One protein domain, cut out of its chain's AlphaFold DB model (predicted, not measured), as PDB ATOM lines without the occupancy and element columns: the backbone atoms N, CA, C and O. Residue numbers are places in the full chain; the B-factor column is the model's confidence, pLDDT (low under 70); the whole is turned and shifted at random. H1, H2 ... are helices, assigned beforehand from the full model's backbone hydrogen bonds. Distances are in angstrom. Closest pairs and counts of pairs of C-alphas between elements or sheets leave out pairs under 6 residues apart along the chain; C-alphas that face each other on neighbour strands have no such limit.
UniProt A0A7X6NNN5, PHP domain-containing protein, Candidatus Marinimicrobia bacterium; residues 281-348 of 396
ATOM      1  N   PRO A 281     210.189 199.903 165.346       96.25
ATOM      2  CA  PRO A 281     208.864 200.519 165.242       96.25
ATOM      3  C   PRO A 281     208.419 200.709 163.789       96.25
ATOM      4  O   PRO A 281     207.268 200.455 163.446       96.25
ATOM      5  N   ARG A 282     209.358 201.061 162.902       96.38
ATOM      6  CA  ARG A 282     209.108 201.193 161.463       96.38
ATOM      7  C   ARG A 282     208.648 199.880 160.827       96.38
ATOM      8  O   ARG A 282     207.687 199.891 160.058       96.38
ATOM      9  N   SER A 283     209.322 198.769 161.125       95.81
ATOM     10  CA  SER A 283     208.968 197.445 160.597       95.81
ATOM     11  C   SER A 283     207.584 197.008 161.079       95.81
ATOM     12  O   SER A 283     206.766 196.562 160.276       95.81
ATOM     13  N   ILE A 284     207.296 197.211 162.368       96.81
ATOM     14  CA  ILE A 284     206.002 196.872 162.970       96.81
ATOM     15  C   ILE A 284     204.890 197.713 162.342       96.81
ATOM     16  O   ILE A 284     203.921 197.156 161.830       96.81
ATOM     17  N   TYR A 285     205.054 199.037 162.281       97.25
ATOM     18  CA  TYR A 285     204.062 199.927 161.678       97.25
ATOM     19  C   TYR A 285     203.809 199.603 160.204       97.25
ATOM     20  O   TYR A 285     202.662 199.554 159.767       97.25
ATOM     21  N   THR A 286     204.868 199.288 159.450       97.31
ATOM     22  CA  THR A 286     204.758 198.833 158.057       97.31
ATOM     23  C   THR A 286     203.871 197.591 157.946       97.31
ATOM     24  O   THR A 286     202.977 197.552 157.102       97.31
ATOM     25  N   ALA A 287     204.101 196.572 158.778       97.25
ATOM     26  CA  ALA A 287     203.330 195.333 158.728       97.25
ATOM     27  C   ALA A 287     201.872 195.528 159.160       97.25
ATOM     28  O   ALA A 287     200.970 194.993 158.513       97.25
ATOM     29  N   VAL A 288     201.628 196.355 160.180       97.69
ATOM     30  CA  VAL A 288     200.272 196.726 160.599       97.69
ATOM     31  C   VAL A 288     199.543 197.441 159.462       97.69
ATOM     32  O   VAL A 288     198.472 196.992 159.058       97.69
ATOM     33  N   LEU A 289     200.137 198.473 158.858       97.44
ATOM     34  CA  LEU A 289     199.527 199.196 157.737       97.44
ATOM     35  C   LEU A 289     199.221 198.280 156.540       97.44
ATOM     36  O   LEU A 289     198.159 198.407 155.927       97.44
ATOM     37  N   LYS A 290     200.107 197.318 156.236       97.12
ATOM     38  CA  LYS A 290     199.851 196.289 155.213       97.12
ATOM     39  C   LYS A 290     198.639 195.426 155.561       97.12
ATOM     40  O   LYS A 290     197.774 195.239 154.708       97.12
ATOM     41  N   SER A 291     198.532 194.958 156.808       96.88
ATOM     42  CA  SER A 291     197.371 194.181 157.276       96.88
ATOM     43  C   SER A 291     196.052 194.969 157.193       96.88
ATOM     44  O   SER A 291     194.980 194.383 157.059       96.88
ATOM     45  N   MET A 292     196.131 196.304 157.194       96.25
ATOM     46  CA  MET A 292     195.001 197.229 157.055       96.25
ATOM     47  C   MET A 292     194.749 197.692 155.606       96.25
ATOM     48  O   MET A 292     193.931 198.583 155.389       96.25
ATOM     49  N   LYS A 293     195.429 197.104 154.607       95.25
ATOM     50  CA  LYS A 293     195.333 197.456 153.172       95.25
ATOM     51  C   LYS A 293     195.724 198.899 152.826       95.25
ATOM     52  O   LYS A 293     195.270 199.440 151.816       95.25
ATOM     53  N   VAL A 294     196.589 199.531 153.617       95.62
ATOM     54  CA  VAL A 294     197.131 200.848 153.260       95.62
ATOM     55  C   VAL A 294     198.075 200.703 152.063       95.62
ATOM     56  O   VAL A 294     198.872 199.773 151.989       95.62
ATOM     57  N   THR A 295     197.978 201.619 151.097       95.88
ATOM     58  CA  THR A 295     198.782 201.551 149.864       95.88
ATOM     59  C   THR A 295     200.282 201.660 150.146       95.88
ATOM     60  O   THR A 295     200.702 202.486 150.957       95.88
ATOM     61  N   ASP A 296     201.112 200.924 149.399       96.50
ATOM     62  CA  ASP A 296     202.578 200.961 149.553       96.50
ATOM     63  C   ASP A 296     203.163 202.376 149.430       96.50
ATOM     64  O   ASP A 296     204.126 202.721 150.117       96.50
ATOM     65  N   LYS A 297     202.557 203.232 148.589       96.31
ATOM     66  CA  LYS A 297     202.950 204.644 148.461       96.31
ATOM     67  C   LYS A 297     202.792 205.382 149.792       96.31
ATOM     68  O   LYS A 297     203.720 206.072 150.209       96.31
ATOM     69  N   LYS A 298     201.638 205.229 150.451       94.81
ATOM     70  CA  LYS A 298     201.347 205.885 151.732       94.81
ATOM     71  C   LYS A 298     202.171 205.282 152.870       94.81
ATOM     72  O   LYS A 298     202.691 206.024 153.695       94.81
ATOM     73  N   ILE A 299     202.371 203.962 152.864       96.50
ATOM     74  CA  ILE A 299     203.258 203.272 153.812       96.50
ATOM     75  C   ILE A 299     204.673 203.841 153.729       96.50
ATOM     76  O   ILE A 299     205.246 204.201 154.754       96.50
ATOM     77  N   LYS A 300     205.231 203.955 152.518       96.06
ATOM     78  CA  LYS A 300     206.585 204.476 152.310       96.06
ATOM     79  C   LYS A 300     206.731 205.919 152.797       96.06
ATOM     80  O   LYS A 300     207.750 206.236 153.401       96.06
ATOM     81  N   GLU A 301     205.731 206.763 152.541       94.25
ATOM     82  CA  GLU A 301     205.683 208.143 153.038       94.25
ATOM     83  C   GLU A 301     205.704 208.176 154.571       94.25
ATOM     84  O   GLU A 301     206.637 208.716 155.154       94.25
ATOM     85  N   LEU A 302     204.740 207.523 155.227       94.12
ATOM     86  CA  LEU A 302     204.612 207.554 156.687       94.12
ATOM     87  C   LEU A 302     205.813 206.923 157.400       94.12
ATOM     88  O   LEU A 302     206.362 207.494 158.338       94.12
ATOM     89  N   CYS A 303     206.255 205.751 156.943       94.69
ATOM     90  CA  CYS A 303     207.355 205.022 157.573       94.69
ATOM     91  C   CYS A 303     208.706 205.726 157.390       94.69
ATOM     92  O   CYS A 303     209.607 205.538 158.210       94.69
ATOM     93  N   GLY A 304     208.851 206.541 156.338       93.69
ATOM     94  CA  GLY A 304     210.027 207.381 156.117       93.69
ATOM     95  C   GLY A 304     210.185 208.497 157.152       93.69
ATOM     96  O   GLY A 304     211.304 208.951 157.372       93.69
ATOM     97  N   LEU A 305     209.095 208.889 157.817       94.88
ATOM     98  CA  LEU A 305     209.053 209.975 158.803       94.88
ATOM     99  C   LEU A 305     209.265 209.505 160.246       94.88
ATOM    100  O   LEU A 305     209.367 210.338 161.147       94.88
ATOM    101  N   ILE A 306     209.328 208.186 160.471       96.00
ATOM    102  CA  ILE A 306     209.615 207.599 161.782       96.00
ATOM    103  C   ILE A 306     211.115 207.771 162.075       96.00
ATOM    104  O   ILE A 306     211.931 207.191 161.335       96.00
ATOM    105  N   PRO A 307     211.486 208.514 163.139       94.56
ATOM    106  CA  PRO A 307     212.878 208.700 163.541       94.56
ATOM    107  C   PRO A 307     213.551 207.369 163.885       94.56
ATOM    108  O   PRO A 307     212.930 206.483 164.471       94.56
ATOM    109  N   SER A 308     214.828 207.224 163.536       93.12
ATOM    110  CA  SER A 308     215.602 205.994 163.777       93.12
ATOM    111  C   SER A 308     215.830 205.681 165.257       93.12
ATOM    112  O   SER A 308     216.024 204.530 165.629       93.12
ATOM    113  N   GLU A 309     215.832 206.717 166.085       93.75
ATOM    114  CA  GLU A 309     216.084 206.693 167.520       93.75
ATOM    115  C   GLU A 309     214.828 206.406 168.351       93.75
ATOM    116  O   GLU A 309     214.944 206.115 169.543       93.75
ATOM    117  N   ALA A 310     213.640 206.479 167.740       94.75
ATOM    118  CA  ALA A 310     212.387 206.180 168.418       94.75
ATOM    119  C   ALA A 310     212.326 204.686 168.762       94.75
ATOM    120  O   ALA A 310     212.535 203.831 167.896       94.75
ATOM    121  N   LYS A 311     212.020 204.362 170.021       94.31
ATOM    122  CA  LYS A 311     211.866 202.973 170.480       94.31
ATOM    123  C   LYS A 311     210.429 202.486 170.367       94.31
ATOM    124  O   LYS A 311     210.199 201.282 170.322       94.31
ATOM    125  N   THR A 312     209.477 203.411 170.303       96.25
ATOM    126  CA  THR A 312     208.050 203.129 170.130       96.25
ATOM    127  C   THR A 312     207.430 204.071 169.096       96.25
ATOM    128  O   THR A 312     208.053 205.050 168.672       96.25
ATOM    129  N   LEU A 313     206.199 203.792 168.662       95.94
ATOM    130  CA  LEU A 313     205.495 204.677 167.732       95.94
ATOM    131  C   LEU A 313     204.949 205.914 168.445       95.94
ATOM    132  O   LEU A 313     204.959 206.999 167.865       95.94
ATOM    133  N   ARG A 314     204.559 205.793 169.719       94.56
ATOM    134  CA  ARG A 314     204.196 206.955 170.546       94.56
ATOM    135  C   ARG A 314     205.370 207.913 170.734       94.56
ATOM    136  O   ARG A 314     205.188 209.120 170.617       94.56
ATOM    137  N   GLU A 315     206.579 207.399 170.958       95.75
ATOM    138  CA  GLU A 315     207.786 208.234 170.974       95.75
ATOM    139  C   GLU A 315     208.015 208.911 169.616       95.75
ATOM    140  O   GLU A 315     208.289 210.108 169.570       95.75
ATOM    141  N   ALA A 316     207.836 208.189 168.503       95.81
ATOM    142  CA  ALA A 316     207.972 208.766 167.166       95.81
ATOM    143  C   ALA A 316     207.001 209.937 166.922       95.81
ATOM    144  O   ALA A 316     207.404 210.943 166.339       95.81
ATOM    145  N   VAL A 317     205.756 209.843 167.407       95.12
ATOM    146  CA  VAL A 317     204.754 210.928 167.355       95.12
ATOM    147  C   VAL A 317     205.195 212.159 168.155       95.12
ATOM    148  O   VAL A 317     204.905 213.285 167.755       95.12
ATOM    149  N   LEU A 318     205.904 211.974 169.271       93.38
ATOM    150  CA  LEU A 318     206.411 213.082 170.087       93.38
ATOM    151  C   LEU A 318     207.649 213.751 169.475       93.38
ATOM    152  O   LEU A 318     207.850 214.948 169.663       93.38
ATOM    153  N   ILE A 319     208.481 212.983 168.768       93.69
ATOM    154  CA  ILE A 319     209.743 213.462 168.192       93.69
ATOM    155  C   ILE A 319     209.521 214.133 166.827       93.69
ATOM    156  O   ILE A 319     210.134 215.160 166.538       93.69
ATOM    157  N   SER A 320     208.662 213.563 165.977       95.12
ATOM    158  CA  SER A 320     208.458 214.005 164.594       95.12
ATOM    159  C   SER A 320     207.088 214.650 164.414       95.12
ATOM    160  O   SER A 320     206.067 213.968 164.311       95.12
ATOM    161  N   THR A 321     207.065 215.983 164.315       94.06
ATOM    162  CA  THR A 321     205.838 216.747 164.035       94.06
ATOM    163  C   THR A 321     205.195 216.314 162.717       94.06
ATOM    164  O   THR A 321     203.978 216.184 162.649       94.06
ATOM    165  N   GLU A 322     205.993 216.036 161.681       93.19
ATOM    166  CA  GLU A 322     205.484 215.587 160.377       93.19
ATOM    167  C   GLU A 322     204.811 214.215 160.471       93.19
ATOM    168  O   GLU A 322     203.708 214.034 159.955       93.19
ATOM    169  N   PHE A 323     205.435 213.261 161.175       93.94
ATOM    170  CA  PHE A 323     204.828 211.952 161.415       93.94
ATOM    171  C   PHE A 323     203.545 212.081 162.239       93.94
ATOM    172  O   PHE A 323     202.535 211.466 161.903       93.94
ATOM    173  N   SER A 324     203.559 212.914 163.281       93.50
ATOM    174  CA  SER A 324     202.394 213.190 164.122       93.50
ATOM    175  C   SER A 324     201.227 213.759 163.316       93.50
ATOM    176  O   SER A 324     200.115 213.246 163.406       93.50
ATOM    177  N   CYS A 325     201.469 214.766 162.473       91.44
ATOM    178  CA  CYS A 325     200.431 215.329 161.615       91.44
ATOM    179  C   CYS A 325     199.884 214.276 160.644       91.44
ATOM    180  O   CYS A 325     198.688 213.995 160.658       91.44
ATOM    181  N   LEU A 326     200.752 213.634 159.857       87.56
ATOM    182  CA  LEU A 326     200.318 212.739 158.780       87.56
ATOM    183  C   LEU A 326     199.700 211.428 159.274       87.56
ATOM    184  O   LEU A 326     198.833 210.875 158.599       87.56
ATOM    185  N   SER A 327     200.126 210.917 160.432       88.50
ATOM    186  CA  SER A 327     199.503 209.733 161.035       88.50
ATOM    187  C   SER A 327     198.135 210.042 161.648       88.50
ATOM    188  O   SER A 327     197.286 209.158 161.671       88.50
ATOM    189  N   ASN A 328     197.887 211.282 162.084       90.44
ATOM    190  CA  ASN A 328     196.609 211.700 162.672       90.44
ATOM    191  C   ASN A 328     195.595 212.251 161.655       90.44
ATOM    192  O   ASN A 328     194.424 212.408 161.994       90.44
ATOM    193  N   GLU A 329     196.011 212.534 160.420       87.56
ATOM    194  CA  GLU A 329     195.104 212.961 159.344       87.56
ATOM    195  C   GLU A 329     194.109 211.869 158.924       87.56
ATOM    196  O   GLU A 329     193.004 212.174 158.474       87.56
ATOM    197  N   ASP A 330     194.489 210.599 159.072       87.50
ATOM    198  CA  ASP A 330     193.720 209.439 158.630       87.50
ATOM    199  C   ASP A 330     193.481 208.479 159.807       87.50
ATOM    200  O   ASP A 330     194.411 208.065 160.503       87.50
ATOM    201  N   TYR A 331     192.218 208.099 160.023       91.81
ATOM    202  CA  TYR A 331     191.821 207.245 161.145       91.81
ATOM    203  C   TYR A 331     192.461 205.846 161.096       91.81
ATOM    204  O   TYR A 331     192.716 205.264 162.148       91.81
ATOM    205  N   ILE A 332     192.752 205.307 159.905       93.38
ATOM    206  CA  ILE A 332     193.458 204.028 159.728       93.38
ATOM    207  C   ILE A 332     194.907 204.189 160.172       93.38
ATOM    208  O   ILE A 332     195.427 203.339 160.891       93.38
ATOM    209  N   CYS A 333     195.554 205.283 159.774       93.81
ATOM    210  CA  CYS A 333     196.956 205.534 160.100       93.81
ATOM    211  C   CYS A 333     197.153 205.778 161.601       93.81
ATOM    212  O   CYS A 333     198.122 205.269 162.167       93.81
ATOM    213  N   SER A 334     196.214 206.482 162.237       94.56
ATOM    214  CA  SER A 334     196.203 206.733 163.680       94.56
ATOM    215  C   SER A 334     195.954 205.440 164.465       94.56
ATOM    216  O   SER A 334     196.702 205.108 165.384       94.56
ATOM    217  N   LEU A 335     194.983 204.622 164.039       95.31
ATOM    218  CA  LEU A 335     194.737 203.311 164.646       95.31
ATOM    219  C   LEU A 335     195.934 202.361 164.480       95.31
ATOM    220  O   LEU A 335     196.276 201.630 165.408       95.31
ATOM    221  N   ALA A 336     196.605 202.394 163.326       97.00
ATOM    222  CA  ALA A 336     197.812 201.612 163.091       97.00
ATOM    223  C   ALA A 336     198.961 202.006 164.035       97.00
ATOM    224  O   ALA A 336     199.785 201.151 164.359       97.00
ATOM    225  N   VAL A 337     199.028 203.271 164.479       96.94
ATOM    226  CA  VAL A 337     200.028 203.721 165.461       96.94
ATOM    227  C   VAL A 337     199.751 203.060 166.803       96.94
ATOM    228  O   VAL A 337     200.656 202.453 167.361       96.94
ATOM    229  N   GLU A 338     198.507 203.097 167.282       96.00
ATOM    230  CA  GLU A 338     198.130 202.459 168.550       96.00
ATOM    231  C   GLU A 338     198.327 200.936 168.509       96.00
ATOM    232  O   GLU A 338     198.939 200.373 169.415       96.00
ATOM    233  N   ILE A 339     197.891 200.268 167.432       96.94
ATOM    234  CA  ILE A 339     198.110 198.826 167.237       96.94
ATOM    235  C   ILE A 339     199.606 198.504 167.206       96.94
ATOM    236  O   ILE A 339     200.058 197.578 167.877       96.94
ATOM    237  N   GLY A 340     200.380 199.251 166.416       96.81
ATOM    238  CA  GLY A 340     201.811 199.022 166.276       96.81
ATOM    239  C   GLY A 340     202.571 199.258 167.578       96.81
ATOM    240  O   GLY A 340     203.491 198.502 167.872       96.81
ATOM    241  N   ASP A 341     202.159 200.243 168.382       96.00
ATOM    242  CA  ASP A 341     202.753 200.518 169.693       96.00
ATOM    243  C   ASP A 341     202.492 199.366 170.676       96.00
ATOM    244  O   ASP A 341     203.412 198.929 171.364       96.00
ATOM    245  N   THR A 342     201.276 198.804 170.676       96.31
ATOM    246  CA  THR A 342     200.933 197.606 171.464       96.31
ATOM    247  C   THR A 342     201.737 196.369 171.038       96.31
ATOM    248  O   THR A 342     201.988 195.489 171.857       96.31
ATOM    249  N   LEU A 343     202.175 196.289 169.775       96.00
ATOM    250  CA  LEU A 343     202.952 195.161 169.242       96.00
ATOM    251  C   LEU A 343     204.478 195.326 169.354       96.00
ATOM    252  O   LEU A 343     205.224 194.440 168.917       96.00
ATOM    253  N   ILE A 344     204.969 196.428 169.931       93.81
ATOM    254  CA  ILE A 344     206.401 196.618 170.190       93.81
ATOM    255  C   ILE A 344     206.930 195.485 171.082       93.81
ATOM    256  O   ILE A 344     206.315 195.113 172.076       93.81
ATOM    257  N   ASN A 345     208.103 194.949 170.727       88.56
ATOM    258  CA  ASN A 345     208.772 193.799 171.361       88.56
ATOM    259  C   ASN A 345     208.095 192.426 171.183       88.56
ATOM    260  O   ASN A 345     208.654 191.430 171.648       88.56
ATOM    261  N   THR A 346     206.963 192.343 170.475       90.69
ATOM    262  CA  THR A 346     206.294 191.066 170.171       90.69
ATOM    263  C   THR A 346     206.988 190.315 169.035       90.69
ATOM    264  O   THR A 346     207.190 189.106 169.121       90.69
ATOM    265  N   PHE A 347     207.382 191.024 167.972       88.88
ATOM    266  CA  PHE A 347     208.069 190.423 166.828       88.88
ATOM    267  C   PHE A 347     209.570 190.333 167.073       88.88
ATOM    268  O   PHE A 347     210.226 191.332 167.389       88.88
ATOM    269  N   LYS A 348     210.096 189.125 166.892       85.62
ATOM    270  CA  LYS A 348     211.499 188.778 167.061       85.62
ATOM    271  C   LYS A 348     211.954 187.937 165.874       85.62
ATOM    272  O   LYS A 348     211.286 186.967 165.529       85.62
TER     273      LYS A 348
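This is residues 281 to 348 of the 396 residues of the protein "PHP domain-containing protein" of Candidatus Marinimicrobia bacterium (UniProt A0A7X6NNN5). This is a compact, rounded ball of five short helices that mostly cross one another. H1 and H2 form a hairpin, H5 crosses H1, and H3 and H4 meet at a corner, with H3 packing on H5. The printed part has 68 residues, with H1 to H5 in order, no named strand and the class all helix. The radius of gyration of the C-alphas is 10.5 A, and the spans are 25 by 24 by 17 A.

H1, residues 281 to 291, begins at C-alpha 281 (208.864, 200.519, 165.242) and is 15.4 A long. H2 is residues 296 to 304, H3 residues 313 to 319 and H4 residues 321 to 328. H5, residues 331 to 342, is 16.8 A long and ends at C-alpha 342 (200.933, 197.606, 171.464).

H1 and H2 touch as a helical hairpin, at a shallow tilt of 19 degrees, opposite ways; their closest C-alphas, of Arg 282 and Cys 303, are 5.7 A apart. H1 and H5 touch at a steep tilt of 53 degrees, with the C-alphas of Tyr 285 and Gly 340 closest at 5.2 A. With residues 337 to 341 alone, H5 touches H3; the closest C-alphas, of Leu 313 and Asp 341, are 5.4 A apart. H4 touches H3 only at the corner, closest at the C-alphas of Val 317 and Ser 324, 4.6 A. H4 also touches H5 only at the corner, closest at the C-alphas of Ser 327 and Cys 333, 5.0 A. H2 and H4 only just touch, with 3 pairs of C-alphas within 8 A, closest at Leu 302 and Phe 323, 6.5 A. H1 and H4 are apart, and so are H2 and H5. In each of the five helices every O i to N i+4 pair is within hydrogen-bond range.

The two farthest C-alphas, of Glu 329 and Lys 348, are 30.2 A apart. The printed part has no cut and no long link. Its mean pLDDT is 94.4, and no printed residue is under 70.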